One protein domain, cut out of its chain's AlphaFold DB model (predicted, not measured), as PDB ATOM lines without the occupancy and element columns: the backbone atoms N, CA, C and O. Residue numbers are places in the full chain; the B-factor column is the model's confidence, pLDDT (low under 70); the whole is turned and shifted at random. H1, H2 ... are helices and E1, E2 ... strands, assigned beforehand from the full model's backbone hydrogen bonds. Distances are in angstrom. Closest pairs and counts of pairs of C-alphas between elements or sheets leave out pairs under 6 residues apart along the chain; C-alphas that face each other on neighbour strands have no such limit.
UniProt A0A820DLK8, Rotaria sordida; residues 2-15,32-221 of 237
ATOM      1  N   ARG A   2     183.176 245.336 147.332       89.56
ATOM      2  CA  ARG A   2     184.197 245.224 146.281       89.56
ATOM      3  C   ARG A   2     184.272 243.798 145.729       89.56
ATOM      4  O   ARG A   2     184.525 242.892 146.501       89.56
ATOM      5  N   LEU A   3     184.054 243.607 144.426       90.25
ATOM      6  CA  LEU A   3     184.096 242.271 143.808       90.25
ATOM      7  C   LEU A   3     185.512 241.702 143.687       90.25
ATOM      8  O   LEU A   3     185.692 240.513 143.461       90.25
ATOM      9  N   ASP A   4     186.516 242.563 143.807       90.75
ATOM     10  CA  ASP A   4     187.921 242.192 143.862       90.75
ATOM     11  C   ASP A   4     188.392 241.871 145.289       90.75
ATOM     12  O   ASP A   4     189.600 241.783 145.494       90.75
ATOM     13  N   SER A   5     187.501 241.724 146.279       89.94
ATOM     14  CA  SER A   5     187.868 241.215 147.607       89.94
ATOM     15  C   SER A   5     188.056 239.696 147.601       89.94
ATOM     16  O   SER A   5     187.525 238.995 146.746       89.94
ATOM     17  N   ASP A   6     188.826 239.182 148.562       87.62
ATOM     18  CA  ASP A   6     189.093 237.740 148.676       87.62
ATOM     19  C   ASP A   6     187.883 236.950 149.173       87.62
ATOM     20  O   ASP A   6     187.763 235.774 148.849       87.62
ATOM     21  N   ILE A   7     187.020 237.614 149.945       87.94
ATOM     22  CA  ILE A   7     185.692 237.159 150.358       87.94
ATOM     23  C   ILE A   7     184.711 238.239 149.925       87.94
ATOM     24  O   ILE A   7     184.815 239.385 150.383       87.94
ATOM     25  N   ASP A   8     183.788 237.924 149.025       84.06
ATOM     26  CA  ASP A   8     182.868 238.907 148.465       84.06
ATOM     27  C   ASP A   8     181.507 238.880 149.176       84.06
ATOM     28  O   ASP A   8     180.617 238.078 148.909       84.06
ATOM     29  N   TYR A   9     181.296 239.838 150.078       84.62
ATOM     30  CA  TYR A   9     179.962 240.049 150.640       84.62
ATOM     31  C   TYR A   9     179.087 240.832 149.650       84.62
ATOM     32  O   TYR A   9     179.228 242.060 149.516       84.62
ATOM     33  N   GLN A  10     178.206 240.111 148.953       89.06
ATOM     34  CA  GLN A  10     177.153 240.656 148.094       89.06
ATOM     35  C   GLN A  10     175.782 240.476 148.759       89.06
ATOM     36  O   GLN A  10     175.466 239.400 149.252       89.06
ATOM     37  N   TYR A  11     174.930 241.504 148.713       91.00
ATOM     38  CA  TYR A  11     173.561 241.430 149.256       91.00
ATOM     39  C   TYR A  11     172.645 240.487 148.470       91.00
ATOM     40  O   TYR A  11     171.619 240.037 148.973       91.00
ATOM     41  N   PHE A  12     172.989 240.232 147.212       92.88
ATOM     42  CA  PHE A  12     172.336 239.263 146.355       92.88
ATOM     43  C   PHE A  12     173.298 238.850 145.245       92.88
ATOM     44  O   PHE A  12     174.172 239.617 144.847       92.88
ATOM     45  N   ARG A  13     173.085 237.656 144.706       92.75
ATOM     46  CA  ARG A  13     173.644 237.185 143.438       92.75
ATOM     47  C   ARG A  13     172.484 236.855 142.504       92.75
ATOM     48  O   ARG A  13     171.331 236.773 142.932       92.75
ATOM     49  N   TRP A  14     172.754 236.661 141.224       95.00
ATOM     50  CA  TRP A  14     171.738 236.186 140.289       95.00
ATOM     51  C   TRP A  14     172.345 235.228 139.278       95.00
ATOM     52  O   TRP A  14     173.537 235.286 138.976       95.00
ATOM     53  N   ARG A  15     171.515 234.331 138.750       95.12
ATOM     54  CA  ARG A  15     171.900 233.427 137.663       95.12
ATOM     55  C   ARG A  15     170.718 233.148 136.750       95.12
ATOM     56  O   ARG A  15     169.569 233.391 137.118       95.12
ATOM     57  N   ASN A  32     146.723 249.619 136.054       82.56
ATOM     58  CA  ASN A  32     146.279 251.024 135.974       82.56
ATOM     59  C   ASN A  32     146.895 251.974 137.026       82.56
ATOM     60  O   ASN A  32     146.346 253.048 137.289       82.56
ATOM     61  N   ARG A  33     148.039 251.614 137.629       91.31
ATOM     62  CA  ARG A  33     148.753 252.499 138.558       91.31
ATOM     63  C   ARG A  33     149.183 253.786 137.851       91.31
ATOM     64  O   ARG A  33     149.643 253.770 136.712       91.31
ATOM     65  N   GLN A  34     149.048 254.912 138.549       93.06
ATOM     66  CA  GLN A  34     149.463 256.218 138.035       93.06
ATOM     67  C   GLN A  34     150.990 256.352 138.017       93.06
ATOM     68  O   GLN A  34     151.692 255.664 138.755       93.06
ATOM     69  N   VAL A  35     151.510 257.284 137.214       95.81
ATOM     70  CA  VAL A  35     152.949 257.573 137.176       95.81
ATOM     71  C   VAL A  35     153.395 258.161 138.512       95.81
ATOM     72  O   VAL A  35     153.040 259.290 138.837       95.81
ATOM     73  N   ARG A  36     154.156 257.392 139.288       97.19
ATOM     74  CA  ARG A  36     154.788 257.823 140.540       97.19
ATOM     75  C   ARG A  36     155.868 256.835 140.957       97.19
ATOM     76  O   ARG A  36     155.853 255.679 140.535       97.19
ATOM     77  N   ALA A  37     156.782 257.283 141.802       97.81
ATOM     78  CA  ALA A  37     157.843 256.450 142.341       97.81
ATOM     79  C   ALA A  37     157.827 256.457 143.869       97.81
ATOM     80  O   ALA A  37     157.320 257.385 144.494       97.81
ATOM     81  N   ALA A  38     158.379 255.418 144.479       96.50
ATOM     82  CA  ALA A  38     158.581 255.359 145.917       96.50
ATOM     83  C   ALA A  38     160.066 255.231 146.255       96.50
ATOM     84  O   ALA A  38     160.848 254.708 145.467       96.50
ATOM     85  N   SER A  39     160.460 255.680 147.441       94.62
ATOM     86  CA  SER A  39     161.802 255.454 147.980       94.62
ATOM     87  C   SER A  39     161.740 255.218 149.485       94.62
ATOM     88  O   SER A  39     160.918 255.823 150.175       94.62
ATOM     89  N   MET A  40     162.614 254.348 149.996       92.94
ATOM     90  CA  MET A  40     162.816 254.178 151.437       92.94
ATOM     91  C   MET A  40     164.237 254.604 151.814       92.94
ATOM     92  O   MET A  40     165.171 253.812 151.687       92.94
ATOM     93  N   ILE A  41     164.403 255.860 152.234       88.56
ATOM     94  CA  ILE A  41     165.702 256.514 152.437       88.56
ATOM     95  C   ILE A  41     165.739 257.185 153.813       88.56
ATOM     96  O   ILE A  41     164.890 258.016 154.138       88.56
ATOM     97  N   SER A  42     166.758 256.847 154.606       86.31
ATOM     98  CA  SER A  42     166.981 257.434 155.938       86.31
ATOM     99  C   SER A  42     168.322 258.153 156.097       86.31
ATOM    100  O   SER A  42     168.459 258.947 157.018       86.31
ATOM    101  N   ASN A  43     169.293 257.918 155.213       86.50
ATOM    102  CA  ASN A  43     170.485 258.760 155.121       86.50
ATOM    103  C   ASN A  43     170.125 259.968 154.245       86.50
ATOM    104  O   ASN A  43     169.669 259.747 153.130       86.50
ATOM    105  N   CYS A  44     170.281 261.197 154.735       85.81
ATOM    106  CA  CYS A  44     169.867 262.418 154.020       85.81
ATOM    107  C   CYS A  44     171.038 263.214 153.437       85.81
ATOM    108  O   CYS A  44     170.837 264.298 152.898       85.81
ATOM    109  N   TYR A  45     172.250 262.683 153.575       86.94
ATOM    110  CA  TYR A  45     173.494 263.311 153.160       86.94
ATOM    111  C   TYR A  45     174.286 262.295 152.345       86.94
ATOM    112  O   TYR A  45     175.314 261.774 152.775       86.94
ATOM    113  N   SER A  46     173.758 261.964 151.167       84.81
ATOM    114  CA  SER A  46     174.443 261.058 150.255       84.81
ATOM    115  C   SER A  46     175.715 261.694 149.692       84.81
ATOM    116  O   SER A  46     175.772 262.892 149.391       84.81
ATOM    117  N   GLN A  47     176.744 260.878 149.475       81.50
ATOM    118  CA  GLN A  47     177.973 261.344 148.831       81.50
ATOM    119  C   GLN A  47     177.758 261.614 147.339       81.50
ATOM    120  O   GLN A  47     178.528 262.352 146.732       81.50
ATOM    121  N   ASN A  48     176.715 261.038 146.733       83.88
ATOM    122  CA  ASN A  48     176.491 261.048 145.290       83.88
ATOM    123  C   ASN A  48     175.491 262.108 144.788       83.88
ATOM    124  O   ASN A  48     175.107 262.035 143.623       83.88
ATOM    125  N   ASN A  49     175.093 263.097 145.600       89.44
ATOM    126  CA  ASN A  49     174.067 264.105 145.257       89.44
ATOM    127  C   ASN A  49     172.675 263.513 144.954       89.44
ATOM    128  O   ASN A  49     171.890 264.101 144.202       89.44
ATOM    129  N   ARG A  50     172.340 262.359 145.537       91.81
ATOM    130  CA  ARG A  50     171.036 261.707 145.356       91.81
ATOM    131  C   ARG A  50     169.874 262.636 145.697       91.81
ATOM    132  O   ARG A  50     168.857 262.600 145.015       91.81
ATOM    133  N   GLU A  51     170.002 263.459 146.732       91.06
ATOM    134  CA  GLU A  51     168.928 264.335 147.203       91.06
ATOM    135  C   GLU A  51     168.533 265.381 146.148       91.06
ATOM    136  O   GLU A  51     167.339 265.591 145.924       91.06
ATOM    137  N   ASP A  52     169.500 265.982 145.444       92.19
ATOM    138  CA  ASP A  52     169.205 266.944 144.371       92.19
ATOM    139  C   ASP A  52     168.564 266.255 143.160       92.19
ATOM    140  O   ASP A  52     167.579 266.748 142.601       92.19
ATOM    141  N   TYR A  53     169.045 265.056 142.810       94.19
ATOM    142  CA  TYR A  53     168.433 264.258 141.750       94.19
ATOM    143  C   TYR A  53     166.967 263.936 142.058       94.19
ATOM    144  O   TYR A  53     166.091 264.120 141.212       94.19
ATOM    145  N   LEU A  54     166.692 263.472 143.282       94.44
ATOM    146  CA  LEU A  54     165.343 263.154 143.746       94.44
ATOM    147  C   LEU A  54     164.446 264.391 143.738       94.44
ATOM    148  O   LEU A  54     163.321 264.317 143.251       94.44
ATOM    149  N   LYS A  55     164.949 265.535 144.215       94.31
ATOM    150  CA  LYS A  55     164.215 266.804 144.216       94.31
ATOM    151  C   LYS A  55     163.787 267.212 142.805       94.31
ATOM    152  O   LYS A  55     162.631 267.578 142.603       94.31
ATOM    153  N   ARG A  56     164.695 267.125 141.831       96.19
ATOM    154  CA  ARG A  56     164.405 267.444 140.425       96.19
ATOM    155  C   ARG A  56     163.437 266.447 139.799       96.19
ATOM    156  O   ARG A  56     162.453 266.865 139.195       96.19
ATOM    157  N   LEU A  57     163.641 265.147 140.005       97.38
ATOM    158  CA  LEU A  57     162.718 264.121 139.513       97.38
ATOM    159  C   LEU A  57     161.300 264.303 140.086       97.38
ATOM    160  O   LEU A  57     160.325 264.170 139.346       97.38
ATOM    161  N   ASN A  58     161.188 264.680 141.367       97.06
ATOM    162  CA  ASN A  58     159.911 264.923 142.045       97.06
ATOM    163  C   ASN A  58     159.098 266.080 141.434       97.06
ATOM    164  O   ASN A  58     157.889 266.160 141.633       97.06
ATOM    165  N   SER A  59     159.742 266.978 140.680       97.12
ATOM    166  CA  SER A  59     159.050 268.044 139.939       97.12
ATOM    167  C   SER A  59     158.335 267.544 138.675       97.12
ATOM    168  O   SER A  59     157.461 268.234 138.158       97.12
ATOM    169  N   ILE A  60     158.681 266.343 138.192       98.19
ATOM    170  CA  ILE A  60     158.131 265.747 136.965       98.19
ATOM    171  C   ILE A  60     157.173 264.597 137.276       98.19
ATOM    172  O   ILE A  60     156.116 264.495 136.654       98.19
ATOM    173  N   ILE A  61     157.526 263.731 138.231       97.81
ATOM    174  CA  ILE A  61     156.660 262.650 138.709       97.81
ATOM    175  C   ILE A  61     156.591 262.669 140.241       97.81
ATOM    176  O   ILE A  61     157.619 262.888 140.874       97.81
ATOM    177  N   PRO A  62     155.432 262.401 140.867       97.75
ATOM    178  CA  PRO A  62     155.347 262.334 142.323       97.75
ATOM    179  C   PRO A  62     156.247 261.238 142.903       97.75
ATOM    180  O   PRO A  62     156.226 260.095 142.427       97.75
ATOM    181  N   ILE A  63     156.988 261.569 143.962       97.25
ATOM    182  CA  ILE A  63     157.806 260.624 144.721       97.25
ATOM    183  C   ILE A  63     157.301 260.524 146.162       97.25
ATOM    184  O   ILE A  63     157.321 261.490 146.923       97.25
ATOM    185  N   THR A  64     156.907 259.317 146.566       96.19
ATOM    186  CA  THR A  64     156.626 259.006 147.970       96.19
ATOM    187  C   THR A  64     157.928 258.641 148.673       96.19
ATOM    188  O   THR A  64     158.541 257.609 148.391       96.19
ATOM    189  N   HIS A  65     158.351 259.478 149.617       93.75
ATOM    190  CA  HIS A  65     159.512 259.214 150.463       93.75
ATOM    191  C   HIS A  65     159.074 258.611 151.800       93.75
ATOM    192  O   HIS A  65     158.306 259.226 152.545       93.75
ATOM    193  N   ILE A  66     159.607 257.439 152.132       92.38
ATOM    194  CA  ILE A  66     159.510 256.827 153.459       92.38
ATOM    195  C   ILE A  66     160.905 256.822 154.089       92.38
ATOM    196  O   ILE A  66     161.878 256.430 153.454       92.38
ATOM    197  N   GLY A  67     161.017 257.204 155.353       89.00
ATOM    198  CA  GLY A  67     162.257 257.159 156.115       89.00
ATOM    199  C   GLY A  67     162.514 258.448 156.875       89.00
ATOM    200  O   GLY A  67     161.646 259.314 156.995       89.00
ATOM    201  N   PHE A  68     163.712 258.554 157.439       87.19
ATOM    202  CA  PHE A  68     164.075 259.691 158.284       87.19
ATOM    203  C   PHE A  68     164.024 261.027 157.523       87.19
ATOM    204  O   PHE A  68     163.519 262.007 158.058       87.19
ATOM    205  N   CYS A  69     164.429 261.044 156.248       83.69
ATOM    206  CA  CYS A  69     164.528 262.271 155.449       83.69
ATOM    207  C   CYS A  69     163.184 262.918 155.092       83.69
ATOM    208  O   CYS A  69     163.158 264.066 154.660       83.69
ATOM    209  N   SER A  70     162.071 262.201 155.259       85.44
ATOM    210  CA  SER A  70     160.720 262.713 155.005       85.44
ATOM    211  C   SER A  70     159.849 262.770 156.258       85.44
ATOM    212  O   SER A  70     158.667 263.088 156.153       85.44
ATOM    213  N   TRP A  71     160.392 262.404 157.427       84.19
ATOM    214  CA  TRP A  71     159.645 262.186 158.677       84.19
ATOM    215  C   TRP A  71     158.476 261.187 158.565       84.19
ATOM    216  O   TRP A  71     157.752 260.954 159.535       84.19
ATOM    217  N   ASN A  72     158.320 260.531 157.414       88.38
ATOM    218  CA  ASN A  72     157.303 259.531 157.146       88.38
ATOM    219  C   ASN A  72     157.902 258.147 157.386       88.38
ATOM    220  O   ASN A  72     158.526 257.556 156.508       88.38
ATOM    221  N   LYS A  73     157.771 257.636 158.607       87.12
ATOM    222  CA  LYS A  73     158.347 256.340 158.980       87.12
ATOM    223  C   LYS A  73     157.425 255.195 158.565       87.12
ATOM    224  O   LYS A  73     156.226 255.233 158.826       87.12
ATOM    225  N   CYS A  74     158.013 254.129 158.026       89.69
ATOM    226  CA  CYS A  74     157.344 252.836 157.954       89.69
ATOM    227  C   CYS A  74     157.083 252.353 159.389       89.69
ATOM    228  O   CYS A  74     158.025 252.084 160.130       89.69
ATOM    229  N   ARG A  75     155.812 252.292 159.801       88.69
ATOM    230  CA  ARG A  75     155.400 251.836 161.147       88.69
ATOM    231  C   ARG A  75     155.273 250.311 161.257       88.69
ATOM    232  O   ARG A  75     154.898 249.797 162.304       88.69
ATOM    233  N   LYS A  76     155.539 249.616 160.156       91.19
ATOM    234  CA  LYS A  76     155.386 248.179 159.942       91.19
ATOM    235  C   LYS A  76     156.740 247.552 159.614       91.19
ATOM    236  O   LYS A  76     157.760 248.246 159.595       91.19
ATOM    237  N   LYS A  77     156.774 246.250 159.319       89.75
ATOM    238  CA  LYS A  77     157.991 245.646 158.758       89.75
ATOM    239  C   LYS A  77     158.260 246.231 157.369       89.75
ATOM    240  O   LYS A  77     157.331 246.554 156.631       89.75
ATOM    241  N   ARG A  78     159.537 246.352 156.986       87.75
ATOM    242  CA  ARG A  78     159.944 246.971 155.709       87.75
ATOM    243  C   ARG A  78     159.212 246.368 154.502       87.75
ATOM    244  O   ARG A  78     158.722 247.126 153.670       87.75
ATOM    245  N   TYR A  79     159.096 245.038 154.440       87.69
ATOM    246  CA  TYR A  79     158.405 244.350 153.343       87.69
ATOM    247  C   TYR A  79     156.911 244.707 153.259       87.69
ATOM    248  O   TYR A  79     156.358 244.765 152.167       87.69
ATOM    249  N   GLU A  80     156.255 244.994 154.385       91.12
ATOM    250  CA  GLU A  80     154.831 245.357 154.421       91.12
ATOM    251  C   GLU A  80     154.620 246.749 153.831       91.12
ATOM    252  O   GLU A  80     153.727 246.945 153.014       91.12
ATOM    253  N   CYS A  81     155.495 247.701 154.163       92.25
ATOM    254  CA  CYS A  81     155.469 249.022 153.538       92.25
ATOM    255  C   CYS A  81     155.790 248.952 152.040       92.25
ATOM    256  O   CYS A  81     155.191 249.675 151.251       92.25
ATOM    257  N   LEU A  82     156.713 248.078 151.625       92.56
ATOM    258  CA  LEU A  82     156.988 247.860 150.203       92.56
ATOM    259  C   LEU A  82     155.785 247.252 149.467       92.56
ATOM    260  O   LEU A  82     155.536 247.641 148.329       92.56
ATOM    261  N   ASN A  83     155.012 246.367 150.108       91.69
ATOM    262  CA  ASN A  83     153.756 245.847 149.552       91.69
ATOM    263  C   ASN A  83     152.735 246.972 149.329       91.69
ATOM    264  O   ASN A  83     152.238 247.124 148.220       91.69
ATOM    265  N   GLU A  84     152.499 247.812 150.339       92.38
ATOM    266  CA  GLU A  84     151.573 248.952 150.223       92.38
ATOM    267  C   GLU A  84     152.007 249.944 149.133       92.38
ATOM    268  O   GLU A  84     151.190 250.484 148.382       92.38
ATOM    269  N   LEU A  85     153.316 250.183 149.013       94.25
ATOM    270  CA  LEU A  85     153.855 251.009 147.941       94.25
ATOM    271  C   LEU A  85     153.620 250.366 146.570       94.25
ATOM    272  O   LEU A  85     153.203 251.076 145.656       94.25
ATOM    273  N   ALA A  86     153.831 249.054 146.430       93.44
ATOM    274  CA  ALA A  86     153.671 248.326 145.171       93.44
ATOM    275  C   ALA A  86     152.239 248.365 144.610       93.44
ATOM    276  O   ALA A  86     152.058 248.303 143.391       93.44
ATOM    277  N   ASP A  87     151.230 248.535 145.468       91.94
ATOM    278  CA  ASP A  87     149.833 248.673 145.043       91.94
ATOM    279  C   ASP A  87     149.578 249.969 144.263       91.94
ATOM    280  O   ASP A  87     148.673 250.041 143.431       91.94
ATOM    281  N   THR A  88     150.394 251.002 144.490       93.69
ATOM    282  CA  THR A  88     150.152 252.352 143.959       93.69
ATOM    283  C   THR A  88     151.310 252.925 143.147       93.69
ATOM    284  O   THR A  88     151.077 253.801 142.313       93.69
ATOM    285  N   HIS A  89     152.533 252.427 143.331       96.62
ATOM    286  CA  HIS A  89     153.745 252.938 142.698       96.62
ATOM    287  C   HIS A  89     154.277 251.937 141.672       96.62
ATOM    288  O   HIS A  89     154.667 250.838 142.040       96.62
ATOM    289  N   PRO A  90     154.325 252.286 140.376       96.81
ATOM    290  CA  PRO A  90     154.970 251.445 139.367       96.81
ATOM    291  C   PRO A  90     156.501 251.402 139.493       96.81
ATOM    292  O   PRO A  90     157.130 250.497 138.948       96.81
ATOM    293  N   PHE A  91     157.114 252.354 140.199       97.94
ATOM    294  CA  PHE A  91     158.568 252.481 140.277       97.94
ATOM    295  C   PHE A  91     159.071 252.562 141.713       97.94
ATOM    296  O   PHE A  91     158.439 253.182 142.572       97.94
ATOM    297  N   TYR A  92     160.265 252.019 141.945       97.62
ATOM    298  CA  TYR A  92     160.985 252.172 143.205       97.62
ATOM    299  C   TYR A  92     162.397 252.704 142.971       97.62
ATOM    300  O   TYR A  92     163.159 252.136 142.198       97.62
ATOM    301  N   LEU A  93     162.770 253.773 143.666       97.12
ATOM    302  CA  LEU A  93     164.082 254.408 143.572       97.12
ATOM    303  C   LEU A  93     165.056 253.681 144.510       97.12
ATOM    304  O   LEU A  93     165.187 254.021 145.689       97.12
ATOM    305  N   ALA A  94     165.741 252.673 143.976       95.88
ATOM    306  CA  ALA A  94     166.776 251.890 144.647       95.88
ATOM    307  C   ALA A  94     168.141 252.601 144.565       95.88
ATOM    308  O   ALA A  94     169.134 252.047 144.100       95.88
ATOM    309  N   PHE A  95     168.176 253.870 144.974       94.38
ATOM    310  CA  PHE A  95     169.380 254.695 144.916       94.38
ATOM    311  C   PHE A  95     170.287 254.461 146.122       94.38
ATOM    312  O   PHE A  95     169.889 254.655 147.275       94.38
ATOM    313  N   GLU A  96     171.534 254.109 145.828       93.12
ATOM    314  CA  GLU A  96     172.581 253.941 146.824       93.12
ATOM    315  C   GLU A  96     173.045 255.269 147.428       93.12
ATOM    316  O   GLU A  96     172.834 256.346 146.862       93.12
ATOM    317  N   ASN A  97     173.669 255.190 148.605       88.44
ATOM    318  CA  ASN A  97     174.183 256.365 149.321       88.44
ATOM    319  C   ASN A  97     175.439 256.959 148.653       88.44
ATOM    320  O   ASN A  97     175.734 258.141 148.825       88.44
ATOM    321  N   SER A  98     176.138 256.147 147.861       89.94
ATOM    322  CA  SER A  98     177.313 256.524 147.077       89.94
ATOM    323  C   SER A  98     177.208 255.881 145.694       89.94
ATOM    324  O   SER A  98     176.582 254.837 145.538       89.94
ATOM    325  N   LEU A  99     177.784 256.501 144.661       91.12
ATOM    326  CA  LEU A  99     177.818 255.944 143.305       91.12
ATOM    327  C   LEU A  99     179.232 255.450 143.017       91.12
ATOM    328  O   LEU A  99     180.034 256.141 142.393       91.12
ATOM    329  N   CYS A 100     179.549 254.266 143.526       91.44
ATOM    330  CA  CYS A 100     180.873 253.665 143.435       91.44
ATOM    331  C   CYS A 100     180.839 252.402 142.575       91.44
ATOM    332  O   CYS A 100     179.784 251.808 142.348       91.44
ATOM    333  N   ARG A 101     182.005 251.990 142.079       91.31
ATOM    334  CA  ARG A 101     182.168 250.688 141.437       91.31
ATOM    335  C   ARG A 101     181.784 249.605 142.443       91.31
ATOM    336  O   ARG A 101     182.198 249.661 143.596       91.31
ATOM    337  N   ASP A 102     180.984 248.648 141.993       91.88
ATOM    338  CA  ASP A 102     180.589 247.462 142.759       91.88
ATOM    339  C   ASP A 102     179.737 247.717 144.018       91.88
ATOM    340  O   ASP A 102     179.371 246.780 144.721       91.88
ATOM    341  N   TYR A 103     179.356 248.968 144.297       91.38
ATOM    342  CA  TYR A 103     178.514 249.289 145.446       91.38
ATOM    343  C   TYR A 103     177.033 249.142 145.091       91.38
ATOM    344  O   TYR A 103     176.412 250.056 144.553       91.38
ATOM    345  N   VAL A 104     176.491 247.961 145.390       92.75
ATOM    346  CA  VAL A 104     175.077 247.610 145.240       92.75
ATOM    347  C   VAL A 104     174.625 246.899 146.510       92.75
ATOM    348  O   VAL A 104     175.305 245.982 146.975       92.75
ATOM    349  N   THR A 105     173.494 247.319 147.080       92.19
ATOM    350  CA  THR A 105     173.002 246.783 148.352       92.19
ATOM    351  C   THR A 105     171.614 246.147 148.242       92.19
ATOM    352  O   THR A 105     171.091 245.887 147.155       92.19
ATOM    353  N   GLU A 106     170.987 245.875 149.387       91.25
ATOM    354  CA  GLU A 106     169.650 245.305 149.513       91.25
ATOM    355  C   GLU A 106     168.556 246.108 148.795       91.25
ATOM    356  O   GLU A 106     167.466 245.588 148.573       91.25
ATOM    357  N   LYS A 107     168.788 247.386 148.456       92.94
ATOM    358  CA  LYS A 107     167.749 248.291 147.932       92.94
ATOM    359  C   LYS A 107     167.103 247.773 146.649       92.94
ATOM    360  O   LYS A 107     165.890 247.899 146.501       92.94
ATOM    361  N   TYR A 108     167.892 247.181 145.755       95.44
ATOM    362  CA  TYR A 108     167.385 246.549 144.537       95.44
ATOM    363  C   TYR A 108     166.680 245.217 144.838       95.44
ATOM    364  O   TYR A 108     165.531 245.019 144.434       95.44
ATOM    365  N   ALA A 109     167.338 244.334 145.598       92.75
ATOM    366  CA  ALA A 109     166.820 243.009 145.945       92.75
ATOM    367  C   ALA A 109     165.479 243.080 146.692       92.75
ATOM    368  O   ALA A 109     164.544 242.350 146.374       92.75
ATOM    369  N   ASN A 110     165.351 244.026 147.623       88.94
ATOM    370  CA  ASN A 110     164.142 244.249 148.411       88.94
ATOM    371  C   ASN A 110     162.897 244.500 147.564       88.94
ATOM    372  O   ASN A 110     161.799 244.281 148.053       88.94
ATOM    373  N   VAL A 111     163.047 244.994 146.335       89.44
ATOM    374  CA  VAL A 111     161.916 245.333 145.465       89.44
ATOM    375  C   VAL A 111     161.647 244.209 144.486       89.44
ATOM    376  O   VAL A 111     160.508 243.785 144.320       89.44
ATOM    377  N   ILE A 112     162.698 243.695 143.858       88.06
ATOM    378  CA  ILE A 112     162.548 242.809 142.713       88.06
ATOM    379  C   ILE A 112     161.957 241.431 143.063       88.06
ATOM    380  O   ILE A 112     161.306 240.820 142.222       88.06
ATOM    381  N   ILE A 113     162.142 240.942 144.297       77.12
ATOM    382  CA  ILE A 113     161.733 239.579 144.687       77.12
ATOM    383  C   ILE A 113     160.207 239.433 144.735       77.12
ATOM    384  O   ILE A 113     159.684 238.409 144.310       77.12
ATOM    385  N   ASN A 114     159.488 240.441 145.240       74.25
ATOM    386  CA  ASN A 114     158.065 240.298 145.578       74.25
ATOM    387  C   ASN A 114     157.198 241.502 145.209       74.25
ATOM    388  O   ASN A 114     155.984 241.469 145.409       74.25
ATOM    389  N   HIS A 115     157.786 242.565 144.667       81.19
ATOM    390  CA  HIS A 115     157.055 243.787 144.382       81.19
ATOM    391  C   HIS A 115     157.039 244.024 142.880       81.19
ATOM    392  O   HIS A 115     158.072 244.070 142.217       81.19
ATOM    393  N   ARG A 116     155.840 244.205 142.327       87.62
ATOM    394  CA  ARG A 116     155.615 244.483 140.899       87.62
ATOM    395  C   ARG A 116     155.971 245.928 140.544       87.62
ATOM    396  O   ARG A 116     155.227 246.572 139.810       87.62
ATOM    397  N   MET A 117     157.069 246.441 141.089       95.31
ATOM    398  CA  MET A 117     157.629 247.761 140.817       95.31
ATOM    399  C   MET A 117     158.918 247.590 140.023       95.31
ATOM    400  O   MET A 117     159.696 246.685 140.307       95.31
ATOM    401  N   ILE A 118     159.170 248.478 139.066       97.25
ATOM    402  CA  ILE A 118     160.446 248.504 138.349       97.25
ATOM    403  C   ILE A 118     161.467 249.260 139.218       97.25
ATOM    404  O   ILE A 118     161.237 250.438 139.530       97.25
ATOM    405  N   PRO A 119     162.588 248.632 139.623       97.75
ATOM    406  CA  PRO A 119     163.672 249.322 140.303       97.75
ATOM    407  C   PRO A 119     164.331 250.342 139.373       97.75
ATOM    408  O   PRO A 119     164.688 250.042 138.234       97.75
ATOM    409  N   ILE A 120     164.540 251.547 139.885       98.12
ATOM    410  CA  ILE A 120     165.353 252.585 139.268       98.12
ATOM    411  C   ILE A 120     166.621 252.698 140.108       98.12
ATOM    412  O   ILE A 120     166.549 252.992 141.301       98.12
ATOM    413  N   VAL A 121     167.772 252.452 139.495       96.38
ATOM    414  CA  VAL A 121     169.074 252.400 140.175       96.38
ATOM    415  C   VAL A 121     169.977 253.523 139.680       96.38
ATOM    416  O   VAL A 121     169.742 254.094 138.616       96.38
ATOM    417  N   PHE A 122     171.039 253.805 140.431       91.19
ATOM    418  CA  PHE A 122     172.212 254.489 139.898       91.19
ATOM    419  C   PHE A 122     173.360 253.503 139.837       91.19
ATOM    420  O   PHE A 122     173.881 253.123 140.884       91.19
ATOM    421  N   SER A 123     173.755 253.105 138.629       89.56
ATOM    422  CA  SER A 123     174.798 252.099 138.469       89.56
ATOM    423  C   SER A 123     176.062 252.638 137.802       89.56
ATOM    424  O   SER A 123     176.025 253.431 136.859       89.56
ATOM    425  N   LYS A 124     177.212 252.158 138.290       90.38
ATOM    426  CA  LYS A 124     178.495 252.186 137.565       90.38
ATOM    427  C   LYS A 124     178.822 250.860 136.885       90.38
ATOM    428  O   LYS A 124     179.704 250.818 136.034       90.38
ATOM    429  N   ASN A 125     178.151 249.788 137.288       90.88
ATOM    430  CA  ASN A 125     178.359 248.436 136.799       90.88
ATOM    431  C   ASN A 125     176.991 247.755 136.678       90.88
ATOM    432  O   ASN A 125     176.480 247.154 137.623       90.88
ATOM    433  N   SER A 126     176.354 247.902 135.516       91.62
ATOM    434  CA  SER A 126     175.010 247.372 135.255       91.62
ATOM    435  C   SER A 126     174.938 245.844 135.328       91.62
ATOM    436  O   SER A 126     173.856 245.308 135.538       91.62
ATOM    437  N   ASN A 127     176.070 245.147 135.199       93.25
ATOM    438  CA  ASN A 127     176.135 243.681 135.211       93.25
ATOM    439  C   ASN A 127     175.844 243.074 136.592       93.25
ATOM    440  O   ASN A 127     175.615 241.874 136.700       93.25
ATOM    441  N   LEU A 128     175.840 243.888 137.650       94.00
ATOM    442  CA  LEU A 128     175.476 243.456 139.002       94.00
ATOM    443  C   LEU A 128     173.975 243.218 139.159       94.00
ATOM    444  O   LEU A 128     173.548 242.545 140.090       94.00
ATOM    445  N   TYR A 129     173.172 243.742 138.241       95.69
ATOM    446  CA  TYR A 129     171.724 243.621 138.255       95.69
ATOM    447  C   TYR A 129     171.263 242.585 137.232       95.69
ATOM    448  O   TYR A 129     171.958 242.287 136.259       95.69
ATOM    449  N   ILE A 130     170.057 242.059 137.433       96.31
ATOM    450  CA  ILE A 130     169.465 241.113 136.488       96.31
ATOM    451  C   ILE A 130     169.209 241.849 135.160       96.31
ATOM    452  O   ILE A 130     168.688 242.968 135.168       96.31
ATOM    453  N   PRO A 131     169.551 241.261 134.001       94.81
ATOM    454  CA  PRO A 131     169.319 241.907 132.717       94.81
ATOM    455  C   PRO A 131     167.845 242.276 132.501       94.81
ATOM    456  O   PRO A 131     166.948 241.475 132.758       94.81
ATOM    457  N   ASN A 132     167.603 243.480 131.972       93.25
ATOM    458  CA  ASN A 132     166.273 244.000 131.624       93.25
ATOM    459  C   ASN A 132     165.260 244.064 132.785       93.25
ATOM    460  O   ASN A 132     164.059 244.106 132.534       93.25
ATOM    461  N   SER A 133     165.703 244.079 134.045       96.06
ATOM    462  CA  SER A 133     164.804 244.151 135.208       96.06
ATOM    463  C   SER A 133     164.687 245.542 135.836       96.06
ATOM    464  O   SER A 133     163.878 245.737 136.737       96.06
ATOM    465  N   PHE A 134     165.501 246.505 135.400       97.38
ATOM    466  CA  PHE A 134     165.671 247.801 136.054       97.38
ATOM    467  C   PHE A 134     165.888 248.928 135.046       97.38
ATOM    468  O   PHE A 134     166.199 248.698 133.877       97.38
ATOM    469  N   ILE A 135     165.767 250.161 135.528       98.00
ATOM    470  CA  ILE A 135     166.092 251.376 134.782       98.00
ATOM    471  C   ILE A 135     167.320 252.015 135.430       98.00
ATOM    472  O   ILE A 135     167.296 252.344 136.616       98.00
ATOM    473  N   ASP A 136     168.394 252.204 134.666       96.12
ATOM    474  CA  ASP A 136     169.579 252.913 135.152       96.12
ATOM    475  C   ASP A 136     169.425 254.419 134.934       96.12
ATOM    476  O   ASP A 136     169.498 254.920 133.810       96.12
ATOM    477  N   ALA A 137     169.239 255.160 136.022       95.50
ATOM    478  CA  ALA A 137     169.115 256.610 135.991       95.50
ATOM    479  C   ALA A 137     170.384 257.300 135.443       95.50
ATOM    480  O   ALA A 137     170.294 258.404 134.908       95.50
ATOM    481  N   ASN A 138     171.553 256.649 135.492       89.94
ATOM    482  CA  ASN A 138     172.809 257.203 134.975       89.94
ATOM    483  C   ASN A 138     172.836 257.318 133.431       89.94
ATOM    484  O   ASN A 138     173.576 258.132 132.859       89.94
ATOM    485  N   GLN A 139     171.990 256.540 132.743       92.12
ATOM    486  CA  GLN A 139     171.857 256.557 131.282       92.12
ATOM    487  C   GLN A 139     171.106 257.790 130.760       92.12
ATOM    488  O   GLN A 139     171.222 258.129 129.583       92.12
ATOM    489  N   PHE A 140     170.385 258.504 131.624       93.50
ATOM    490  CA  PHE A 140     169.632 259.699 131.250       93.50
ATOM    491  C   PHE A 140     170.506 260.947 131.341       93.50
ATOM    492  O   PHE A 140     171.473 261.014 132.109       93.50
ATOM    493  N   SER A 141     170.205 261.956 130.523       92.00
ATOM    494  CA  SER A 141     170.944 263.220 130.568       92.00
ATOM    495  C   SER A 141     170.581 264.061 131.789       92.00
ATOM    496  O   SER A 141     171.424 264.798 132.307       92.00
ATOM    497  N   SER A 142     169.354 263.903 132.282       94.50
ATOM    498  CA  SER A 142     168.812 264.642 133.412       94.50
ATOM    499  C   SER A 142     167.718 263.846 134.157       94.50
ATOM    500  O   SER A 142     167.129 262.925 133.581       94.50
ATOM    501  N   PRO A 143     167.416 264.197 135.425       96.44
ATOM    502  CA  PRO A 143     166.242 263.700 136.146       96.44
ATOM    503  C   PRO A 143     164.935 263.915 135.380       96.44
ATOM    504  O   PRO A 143     164.022 263.099 135.470       96.44
ATOM    505  N   GLU A 144     164.839 264.997 134.611       96.75
ATOM    506  CA  GLU A 144     163.657 265.337 133.836       96.75
ATOM    507  C   GLU A 144     163.465 264.382 132.655       96.75
ATOM    508  O   GLU A 144     162.352 263.900 132.438       96.75
ATOM    509  N   ASP A 145     164.546 264.026 131.956       97.12
ATOM    510  CA  ASP A 145     164.511 263.019 130.887       97.12
ATOM    511  C   ASP A 145     164.082 261.652 131.423       97.12
ATOM    512  O   ASP A 145     163.261 260.968 130.804       97.12
ATOM    513  N   LEU A 146     164.591 261.274 132.604       97.88
ATOM    514  CA  LEU A 146     164.128 260.079 133.301       97.88
ATOM    515  C   LEU A 146     162.631 260.193 133.613       97.88
ATOM    516  O   LEU A 146     161.875 259.287 133.277       97.88
ATOM    517  N   GLY A 147     162.171 261.302 134.195       98.31
ATOM    518  CA  GLY A 147     160.755 261.518 134.502       98.31
ATOM    519  C   GLY A 147     159.850 261.354 133.274       98.31
ATOM    520  O   GLY A 147     158.850 260.636 133.331       98.31
ATOM    521  N   GLN A 148     160.238 261.925 132.131       98.12
ATOM    522  CA  GLN A 148     159.512 261.760 130.866       98.12
ATOM    523  C   GLN A 148     159.512 260.309 130.373       98.12
ATOM    524  O   GLN A 148     158.502 259.821 129.858       98.12
ATOM    525  N   PHE A 149     160.623 259.593 130.540       98.06
ATOM    526  CA  PHE A 149     160.704 258.176 130.204       98.06
ATOM    527  C   PHE A 149     159.789 257.315 131.086       98.06
ATOM    528  O   PHE A 149     159.063 256.466 130.569       98.06
ATOM    529  N   LEU A 150     159.726 257.586 132.390       98.31
ATOM    530  CA  LEU A 150     158.839 256.883 133.323       98.31
ATOM    531  C   LEU A 150     157.355 257.115 132.993       98.31
ATOM    532  O   LEU A 150     156.553 256.179 133.049       98.31
ATOM    533  N   ILE A 151     156.987 258.328 132.559       97.88
ATOM    534  CA  ILE A 151     155.641 258.625 132.039       97.88
ATOM    535  C   ILE A 151     155.337 257.776 130.796       97.88
ATOM    536  O   ILE A 151     154.238 257.232 130.678       97.88
ATOM    537  N   LYS A 152     156.292 257.644 129.864       97.06
ATOM    538  CA  LYS A 152     156.123 256.813 128.657       97.06
ATOM    539  C   LYS A 152     155.927 255.339 129.003       97.06
ATOM    540  O   LYS A 152     155.065 254.704 128.402       97.06
ATOM    541  N   ILE A 153     156.677 254.820 129.975       96.44
ATOM    542  CA  ILE A 153     156.549 253.433 130.431       96.44
ATOM    543  C   ILE A 153     155.136 253.155 130.952       96.44
ATOM    544  O   ILE A 153     154.506 252.199 130.522       96.44
ATOM    545  N   VAL A 154     154.594 253.999 131.831       95.81
ATOM    546  CA  VAL A 154     153.250 253.773 132.400       95.81
ATOM    547  C   VAL A 154     152.138 253.939 131.356       95.81
ATOM    548  O   VAL A 154     151.079 253.335 131.476       95.81
ATOM    549  N   LYS A 155     152.367 254.711 130.288       95.00
ATOM    550  CA  LYS A 155     151.433 254.809 129.151       95.00
ATOM    551  C   LYS A 155     151.446 253.578 128.236       95.00
ATOM    552  O   LYS A 155     150.590 253.476 127.364       95.00
ATOM    553  N   ASN A 156     152.403 252.666 128.408       94.56
ATOM    554  CA  ASN A 156     152.558 251.469 127.593       94.56
ATOM    555  C   ASN A 156     152.735 250.245 128.503       94.56
ATOM    556  O   ASN A 156     153.850 249.890 128.882       94.56
ATOM    557  N   SER A 157     151.623 249.582 128.829       91.56
ATOM    558  CA  SER A 157     151.616 248.381 129.674       91.56
ATOM    559  C   SER A 157     152.530 247.281 129.136       91.56
ATOM    560  O   SER A 157     153.258 246.680 129.911       91.56
ATOM    561  N   THR A 158     152.590 247.074 127.817       93.12
ATOM    562  CA  THR A 158     153.493 246.085 127.207       93.12
ATOM    563  C   THR A 158     154.964 246.398 127.478       93.12
ATOM    564  O   THR A 158     155.745 245.492 127.772       93.12
ATOM    565  N   LEU A 159     155.358 247.674 127.407       94.44
ATOM    566  CA  LEU A 159     156.711 248.099 127.765       94.44
ATOM    567  C   LEU A 159     156.963 247.924 129.267       94.44
ATOM    568  O   LEU A 159     158.004 247.387 129.631       94.44
ATOM    569  N   TYR A 160     156.018 248.315 130.125       95.00
ATOM    570  CA  TYR A 160     156.114 248.095 131.573       95.00
ATOM    571  C   TYR A 160     156.309 246.611 131.910       95.00
ATOM    572  O   TYR A 160     157.254 246.245 132.603       95.00
ATOM    573  N   ASP A 161     155.466 245.745 131.350       93.06
ATOM    574  CA  ASP A 161     155.475 244.303 131.598       93.06
ATOM    575  C   ASP A 161     156.752 243.634 131.069       93.06
ATOM    576  O   ASP A 161     157.197 242.617 131.604       93.06
ATOM    577  N   SER A 162     157.406 244.230 130.064       93.38
ATOM    578  CA  SER A 162     158.683 243.725 129.549       93.38
ATOM    579  C   SER A 162     159.810 243.729 130.593       93.38
ATOM    580  O   SER A 162     160.669 242.851 130.530       93.38
ATOM    581  N   TYR A 163     159.750 244.618 131.595       94.88
ATOM    582  CA  TYR A 163     160.696 244.666 132.719       94.88
ATOM    583  C   TYR A 163     160.496 243.547 133.751       94.88
ATOM    584  O   TYR A 163     161.247 243.467 134.718       94.88
ATOM    585  N   PHE A 164     159.504 242.671 133.567       92.88
ATOM    586  CA  PHE A 164     159.246 241.521 134.442       92.88
ATOM    587  C   PHE A 164     159.512 240.178 133.753       92.88
ATOM    588  O   PHE A 164     159.401 239.131 134.388       92.88
ATOM    589  N   LYS A 165     159.944 240.181 132.482       91.19
ATOM    590  CA  LYS A 165     160.322 238.955 131.748       91.19
ATOM    591  C   LYS A 165     161.419 238.159 132.452       91.19
ATOM    592  O   LYS A 165     161.404 236.932 132.425       91.19
ATOM    593  N   TRP A 166     162.325 238.858 133.136       92.31
ATOM    594  CA  TRP A 166     163.418 238.239 133.877       92.31
ATOM    595  C   TRP A 166     162.936 237.223 134.926       92.31
ATOM    596  O   TRP A 166     163.676 236.285 135.204       92.31
ATOM    597  N   ILE A 167     161.708 237.349 135.457       90.88
ATOM    598  CA  ILE A 167     161.130 236.422 136.450       90.88
ATOM    599  C   ILE A 167     161.150 234.980 135.933       90.88
ATOM    600  O   ILE A 167     161.329 234.039 136.707       90.88
ATOM    601  N   ASN A 168     160.997 234.793 134.625       90.06
ATOM    602  CA  ASN A 168     160.957 233.477 133.996       90.06
ATOM    603  C   ASN A 168     162.342 232.948 133.593       90.06
ATOM    604  O   ASN A 168     162.496 231.745 133.393       90.06
ATOM    605  N   GLU A 169     163.341 233.826 133.491       91.75
ATOM    606  CA  GLU A 169     164.667 233.522 132.934       91.75
ATOM    607  C   GLU A 169     165.772 233.469 133.994       91.75
ATOM    608  O   GLU A 169     166.751 232.738 133.837       91.75
ATOM    609  N   TYR A 170     165.628 234.238 135.070       94.25
ATOM    610  CA  TYR A 170     166.643 234.417 136.098       94.25
ATOM    611  C   TYR A 170     166.056 234.173 137.481       94.25
ATOM    612  O   TYR A 170     164.857 234.323 137.720       94.25
ATOM    613  N   GLU A 171     166.930 233.811 138.408       92.88
ATOM    614  CA  GLU A 171     166.630 233.783 139.832       92.88
ATOM    615  C   GLU A 171     167.611 234.659 140.601       92.88
ATOM    616  O   GLU A 171     168.791 234.769 140.249       92.88
ATOM    617  N   LEU A 172     167.088 235.296 141.646       93.12
ATOM    618  CA  LEU A 172     167.864 236.041 142.620       93.12
ATOM    619  C   LEU A 172     168.218 235.098 143.772       93.12
ATOM    620  O   LEU A 172     167.347 234.411 144.301       93.12
ATOM    621  N   ILE A 173     169.482 235.088 144.165       92.62
ATOM    622  CA  ILE A 173     170.013 234.293 145.269       92.62
ATOM    623  C   ILE A 173     170.386 235.276 146.373       92.62
ATOM    624  O   ILE A 173     171.199 236.171 146.142       92.62
ATOM    625  N   ILE A 174     169.793 235.123 147.552       91.00
ATOM    626  CA  ILE A 174     170.185 235.873 148.748       91.00
ATOM    627  C   ILE A 174     171.147 234.983 149.536       91.00
ATOM    628  O   ILE A 174     170.708 233.918 149.972       91.00
ATOM    629  N   PRO A 175     172.434 235.359 149.664       87.75
ATOM    630  CA  PRO A 175     173.386 234.589 150.456       87.75
ATOM    631  C   PRO A 175     172.946 234.499 151.917       87.75
ATOM    632  O   PRO A 175     172.391 235.458 152.459       87.75
ATOM    633  N   ASP A 176     173.211 233.359 152.550       87.56
ATOM    634  CA  ASP A 176     173.055 233.218 153.997       87.56
ATOM    635  C   ASP A 176     174.119 234.062 154.714       87.56
ATOM    636  O   ASP A 176     175.235 234.253 154.219       87.56
ATOM    637  N   GLU A 177     173.803 234.550 155.915       76.62
ATOM    638  CA  GLU A 177     174.771 235.270 156.747       76.62
ATOM    639  C   GLU A 177     175.993 234.416 157.119       76.62
ATOM    640  O   GLU A 177     177.001 234.952 157.557       76.62
ATOM    641  N   ASN A 178     175.951 233.099 156.946       86.31
ATOM    642  CA  ASN A 178     177.090 232.228 157.208       86.31
ATOM    643  C   ASN A 178     177.894 231.883 155.949       86.31
ATOM    644  O   ASN A 178     178.993 231.342 156.077       86.31
ATOM    645  N   ASP A 179     177.412 232.206 154.744       86.81
ATOM    646  CA  ASP A 179     178.073 231.804 153.493       86.81
ATOM    647  C   ASP A 179     179.492 232.381 153.390       86.81
ATOM    648  O   ASP A 179     180.444 231.662 153.082       86.81
ATOM    649  N   TYR A 180     179.662 233.661 153.732       87.25
ATOM    650  CA  TYR A 180     180.971 234.319 153.702       87.25
ATOM    651  C   TYR A 180     181.920 233.803 154.796       87.25
ATOM    652  O   TYR A 180     183.134 233.776 154.596       87.25
ATOM    653  N   LEU A 181     181.388 233.355 155.941       89.94
ATOM    654  CA  LEU A 181     182.187 232.722 156.998       89.94
ATOM    655  C   LEU A 181     182.653 231.327 156.576       89.94
ATOM    656  O   LEU A 181     183.798 230.954 156.835       89.94
ATOM    657  N   CYS A 182     181.796 230.570 155.892       90.44
ATOM    658  CA  CYS A 182     182.151 229.281 155.310       90.44
ATOM    659  C   CYS A 182     183.235 229.431 154.236       90.44
ATOM    660  O   CYS A 182     184.208 228.676 154.249       90.44
ATOM    661  N   GLU A 183     183.110 230.419 153.346       90.06
ATOM    662  CA  GLU A 183     184.124 230.714 152.328       90.06
ATOM    663  C   GLU A 183     185.466 231.103 152.966       90.06
ATOM    664  O   GLU A 183     186.517 230.571 152.595       90.06
ATOM    665  N   LEU A 184     185.428 231.957 153.993       89.50
ATOM    666  CA  LEU A 184     186.610 232.324 154.767       89.50
ATOM    667  C   LEU A 184     187.269 231.100 155.411       89.50
ATOM    668  O   LEU A 184     188.480 230.921 155.291       89.50
ATOM    669  N   CYS A 185     186.483 230.237 156.053       91.81
ATOM    670  CA  CYS A 185     186.967 229.004 156.669       91.81
ATOM    671  C   CYS A 185     187.661 228.096 155.640       91.81
ATOM    672  O   CYS A 185     188.785 227.645 155.866       91.81
ATOM    673  N   GLN A 186     187.042 227.883 154.474       92.06
ATOM    674  CA  GLN A 186     187.627 227.075 153.401       92.06
ATOM    675  C   GLN A 186     188.968 227.637 152.918       92.06
ATOM    676  O   GLN A 186     189.923 226.873 152.767       92.06
ATOM    677  N   LYS A 187     189.069 228.959 152.729       90.38
ATOM    678  CA  LYS A 187     190.324 229.612 152.327       90.38
ATOM    679  C   LYS A 187     191.411 229.495 153.391       90.38
ATOM    680  O   LYS A 187     192.541 229.161 153.055       90.38
ATOM    681  N   LEU A 188     191.077 229.688 154.669       90.38
ATOM    682  CA  LEU A 188     192.033 229.543 155.776       90.38
ATOM    683  C   LEU A 188     192.584 228.116 155.903       90.38
ATOM    684  O   LEU A 188     193.730 227.930 156.309       90.38
ATOM    685  N   HIS A 189     191.792 227.106 155.532       93.62
ATOM    686  CA  HIS A 189     192.223 225.707 155.518       93.62
ATOM    687  C   HIS A 189     192.911 225.271 154.212       93.62
ATOM    688  O   HIS A 189     193.429 224.153 154.141       93.62
ATOM    689  N   ASN A 190     192.969 226.126 153.189       91.50
ATOM    690  CA  ASN A 190     193.643 225.832 151.929       91.50
ATOM    691  C   ASN A 190     195.117 226.273 151.968       91.50
ATOM    692  O   ASN A 190     195.445 227.431 151.730       91.50
ATOM    693  N   SER A 191     196.040 225.330 152.176       84.19
ATOM    694  CA  SER A 191     197.488 225.612 152.243       84.19
ATOM    695  C   SER A 191     198.122 226.098 150.931       84.19
ATOM    696  O   SER A 191     199.298 226.461 150.919       84.19
ATOM    697  N   LYS A 192     197.370 226.089 149.825       88.50
ATOM    698  CA  LYS A 192     197.801 226.595 148.514       88.50
ATOM    699  C   LYS A 192     197.317 228.014 148.228       88.50
ATOM    700  O   LYS A 192     197.632 228.540 147.162       88.50
ATOM    701  N   GLU A 193     196.532 228.609 149.122       84.38
ATOM    702  CA  GLU A 193     196.026 229.964 148.932       84.38
ATOM    703  C   GLU A 193     197.196 230.960 148.941       84.38
ATOM    704  O   GLU A 193     198.039 230.959 149.841       84.38
ATOM    705  N   SER A 194     197.275 231.812 147.920       84.00
ATOM    706  CA  SER A 194     198.250 232.902 147.894       84.00
ATOM    707  C   SER A 194     197.816 234.015 148.841       84.00
ATOM    708  O   SER A 194     196.642 234.381 148.862       84.00
ATOM    709  N   TYR A 195     198.762 234.617 149.562       81.19
ATOM    710  CA  TYR A 195     198.463 235.809 150.345       81.19
ATOM    711  C   TYR A 195     198.232 237.015 149.422       81.19
ATOM    712  O   TYR A 195     198.935 237.203 148.427       81.19
ATOM    713  N   LYS A 196     197.255 237.848 149.776       85.50
ATOM    714  CA  LYS A 196     196.978 239.130 149.129       85.50
ATOM    715  C   LYS A 196     197.098 240.236 150.165       85.50
ATOM    716  O   LYS A 196     196.578 240.108 151.270       85.50
ATOM    717  N   VAL A 197     197.801 241.308 149.817       88.50
ATOM    718  CA  VAL A 197     198.005 242.468 150.691       88.50
ATOM    719  C   VAL A 197     197.517 243.706 149.962       88.50
ATOM    720  O   VAL A 197     197.812 243.900 148.785       88.50
ATOM    721  N   TYR A 198     196.764 244.536 150.676       88.94
ATOM    722  CA  TYR A 198     196.418 245.877 150.233       88.94
ATOM    723  C   TYR A 198     197.326 246.854 150.974       88.94
ATOM    724  O   TYR A 198     197.227 246.971 152.193       88.94
ATOM    725  N   ASP A 199     198.179 247.575 150.246       92.19
ATOM    726  CA  ASP A 199     199.096 248.558 150.848       92.19
ATOM    727  C   ASP A 199     198.344 249.675 151.587       92.19
ATOM    728  O   ASP A 199     198.827 250.240 152.564       92.19
ATOM    729  N   SER A 200     197.133 249.994 151.125       94.50
ATOM    730  CA  SER A 200     196.227 250.925 151.786       94.50
ATOM    731  C   SER A 200     194.784 250.481 151.606       94.50
ATOM    732  O   SER A 200     194.229 250.518 150.505       94.50
ATOM    733  N   MET A 201     194.152 250.115 152.722       90.94
ATOM    734  CA  MET A 201     192.728 249.785 152.751       90.94
ATOM    735  C   MET A 201     191.855 250.988 152.383       90.94
ATOM    736  O   MET A 201     190.873 250.803 151.672       90.94
ATOM    737  N   LYS A 202     192.224 252.218 152.784       92.00
ATOM    738  CA  LYS A 202     191.490 253.444 152.408       92.00
ATOM    739  C   LYS A 202     191.513 253.641 150.893       92.00
ATOM    740  O   LYS A 202     190.460 253.804 150.282       92.00
ATOM    741  N   LYS A 203     192.699 253.549 150.284       92.88
ATOM    742  CA  LYS A 203     192.862 253.693 148.834       92.88
ATOM    743  C   LYS A 203     192.078 252.627 148.080       92.88
ATOM    744  O   LYS A 203     191.335 252.947 147.152       92.88
ATOM    745  N   TRP A 204     192.236 251.367 148.489       92.06
ATOM    746  CA  TRP A 204     191.509 250.273 147.869       92.06
ATOM    747  C   TRP A 204     190.010 250.502 148.007       92.06
ATOM    748  O   TRP A 204     189.332 250.477 146.993       92.06
ATOM    749  N   LEU A 205     189.488 250.792 149.199       88.88
ATOM    750  CA  LEU A 205     188.048 250.876 149.434       88.88
ATOM    751  C   LEU A 205     187.386 252.105 148.795       88.88
ATOM    752  O   LEU A 205     186.285 251.968 148.268       88.88
ATOM    753  N   TYR A 206     188.042 253.270 148.802       86.75
ATOM    754  CA  TYR A 206     187.441 254.542 148.382       86.75
ATOM    755  C   TYR A 206     188.001 255.060 147.049       86.75
ATOM    756  O   TYR A 206     187.261 255.160 146.066       86.75
ATOM    757  N   ASP A 207     189.303 255.334 146.964       89.62
ATOM    758  CA  ASP A 207     189.917 255.987 145.792       89.62
ATOM    759  C   ASP A 207     189.816 255.117 144.527       89.62
ATOM    760  O   ASP A 207     189.536 255.577 143.409       89.62
ATOM    761  N   ASP A 208     190.027 253.814 144.699       92.44
ATOM    762  CA  ASP A 208     189.972 252.840 143.614       92.44
ATOM    763  C   ASP A 208     188.546 252.347 143.344       92.44
ATOM    764  O   ASP A 208     188.293 251.759 142.289       92.44
ATOM    765  N   ALA A 209     187.587 252.662 144.225       89.12
ATOM    766  CA  ALA A 209     186.167 252.430 143.960       89.12
ATOM    767  C   ALA A 209     185.592 253.434 142.954       89.12
ATOM    768  O   ALA A 209     184.466 253.256 142.483       89.12
ATOM    769  N   LYS A 210     186.364 254.466 142.574       90.56
ATOM    770  CA  LYS A 210     185.997 255.449 141.545       90.56
ATOM    771  C   LYS A 210     184.608 256.027 141.795       90.56
ATOM    772  O   LYS A 210     183.788 256.084 140.876       90.56
ATOM    773  N   CYS A 211     184.322 256.395 143.037       90.12
ATOM    774  CA  CYS A 211     183.044 256.981 143.400       90.12
ATOM    775  C   CYS A 211     182.792 258.272 142.610       90.12
ATOM    776  O   CYS A 211     183.715 259.013 142.281       90.12
ATOM    777  N   GLN A 212     181.538 258.511 142.250       88.75
ATOM    778  CA  GLN A 212     181.114 259.695 141.518       88.75
ATOM    779  C   GLN A 212     179.998 260.400 142.267       88.75
ATOM    780  O   GLN A 212     179.188 259.785 142.961       88.75
ATOM    781  N   ARG A 213     179.931 261.712 142.066       87.38
ATOM    782  CA  ARG A 213     178.729 262.480 142.360       87.38
ATOM    783  C   ARG A 213     177.903 262.560 141.096       87.38
ATOM    784  O   ARG A 213     178.456 262.729 140.008       87.38
ATOM    785  N   TRP A 214     176.587 262.464 141.225       85.69
ATOM    786  CA  TRP A 214     175.747 262.913 140.138       85.69
ATOM    787  C   TRP A 214     175.933 264.429 139.987       85.69
ATOM    788  O   TRP A 214     175.820 265.199 140.944       85.69
ATOM    789  N   ILE A 215     176.268 264.842 138.771       80.50
ATOM    790  CA  ILE A 215     176.393 266.239 138.373       80.50
ATOM    791  C   ILE A 215     175.479 266.406 137.167       80.50
ATOM    792  O   ILE A 215     175.513 265.598 136.234       80.50
ATOM    793  N   SER A 216     174.653 267.451 137.186       71.00
ATOM    794  CA  SER A 216     173.798 267.810 136.057       71.00
ATOM    795  C   SER A 216     174.630 267.867 134.771       71.00
ATOM    796  O   SER A 216     175.556 268.674 134.677       71.00
ATOM    797  N   LYS A 217     174.306 267.050 133.757       69.00
ATOM    798  CA  LYS A 217     175.044 267.060 132.475       69.00
ATOM    799  C   LYS A 217     174.884 268.391 131.720       69.00
ATOM    800  O   LYS A 217     175.685 268.674 130.837       69.00
ATOM    801  N   LEU A 218     173.914 269.220 132.120       59.84
ATOM    802  CA  LEU A 218     173.717 270.598 131.652       59.84
ATOM    803  C   LEU A 218     174.759 271.586 132.212       59.84
ATOM    804  O   LEU A 218     174.960 272.637 131.617       59.84
ATOM    805  N   ASN A 219     175.455 271.247 133.305       49.25
ATOM    806  CA  ASN A 219     176.485 272.094 133.926       49.25
ATOM    807  C   ASN A 219     177.908 271.773 133.436       49.25
ATOM    808  O   ASN A 219     178.871 272.327 133.957       49.25
ATOM    809  N   LYS A 220     178.070 270.894 132.434       48.06
ATOM    810  CA  LYS A 220     179.387 270.507 131.888       48.06
ATOM    811  C   LYS A 220     180.178 271.656 131.239       48.06
ATOM    812  O   LYS A 220     181.307 271.434 130.822       48.06
ATOM    813  N   THR A 221     179.613 272.858 131.150       41.56
ATOM    814  CA  THR A 221     180.285 274.074 130.671       41.56
ATOM    815  C   THR A 221     180.944 274.913 131.767       41.56
ATOM    816  O   THR A 221     181.526 275.942 131.439       41.56
TER     817      THR A 221
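What this domain is: This is residues 2 to 15 and 32 to 221 of the 237 residues of a protein of Rotaria sordida (UniProt A0A820DLK8). A small parallel sheet of four short strands has H2 and H3 over one face and H1 over the opposite face, with H4 touching H1. Beside this body the two-stranded sheet E1 E6 lies near H3, and from it a wide, open loop runs out through H7 and back through H8; residues 188 to 194 and 197 to 203 stick out. The printed part has 204 residues, under half in named elements, in the order E1 E2 H1 E3 H2 E4 H3 E5 H4 H5 H6 E6 H7 H8. The larger sheet's order is E3 E2 E4 E5, and E1 and E6 are antiparallel. The class is mixed, helices and strands, and the whole is compact, with a radius of gyration of the C-alphas of 18.6 A and spans of 59 by 45 by 33 A.

Where its parts are: E1 is residues 13 to 15, its first C-alpha at (173.644, 237.185, 143.438). E2 is 37 to 40, H1 50 to 58 with 12.0 A, E3 63 to 66, H2 78 to 88 with 16.2 A, E4 91 to 94, H3 106 to 112 and E5 118 to 121. H4 is 143 to 154 with 16.8 A, H5 157 to 162, H6 166 to 169, E6 170 to 173, H7 179 to 188 with 14.3 A, and H8 201 to 205, ending at C-alpha (188.048, 250.876, 149.434).

How they stand to each other: In the larger sheet N 64 and O 37 are 2.9 A apart, N 93 and O 38 2.8 A, and N 120 and O 92 2.8 A, within hydrogen-bond range. E2, H1, E3 and E4, H3, E5 are strand-helix-strand units, parallel neighbour strands joined through a helix; E3, H2, E4 is a split one, with E2 between its strands; their crossovers are right-handed. H3 is over E4 at a height over the sheet of 8.2 A. H1 touches residues 143 to 147 of H4, closest at C-alphas Leu 57 and Pro 143, 4.9 A, at a steep tilt of 53 degrees. H4 only grazes the sheet with its residues 146 to 154; H4 and H5 only just touch, and only at the corner by their link, with 3 pairs of C-alphas within 8 A, the closest those of Ile 153 and Tyr 160, 5.5 A apart. N 13 and O 173 of E1 and E6 are 2.8 A apart. H6, H7 and H8 touch no helix. Every O i to N i+4 pair is within range in H1, H4, H5, H7 and H8, but 6 of 7 in H2 and 2 of 3 in H3; H6 is too short.

The domain as a whole: The C-alphas of Asn 32 and Ser 191, the farthest apart, are 59.4 A apart. Residues 16 to 31 are not printed, a gap of 31.1 A between C-alphas 15 and 32. Links E3 to H2, E4 to H3, E5 to H4 and H7 to H8 are long. Residues 217 to 221 have pLDDT under 70.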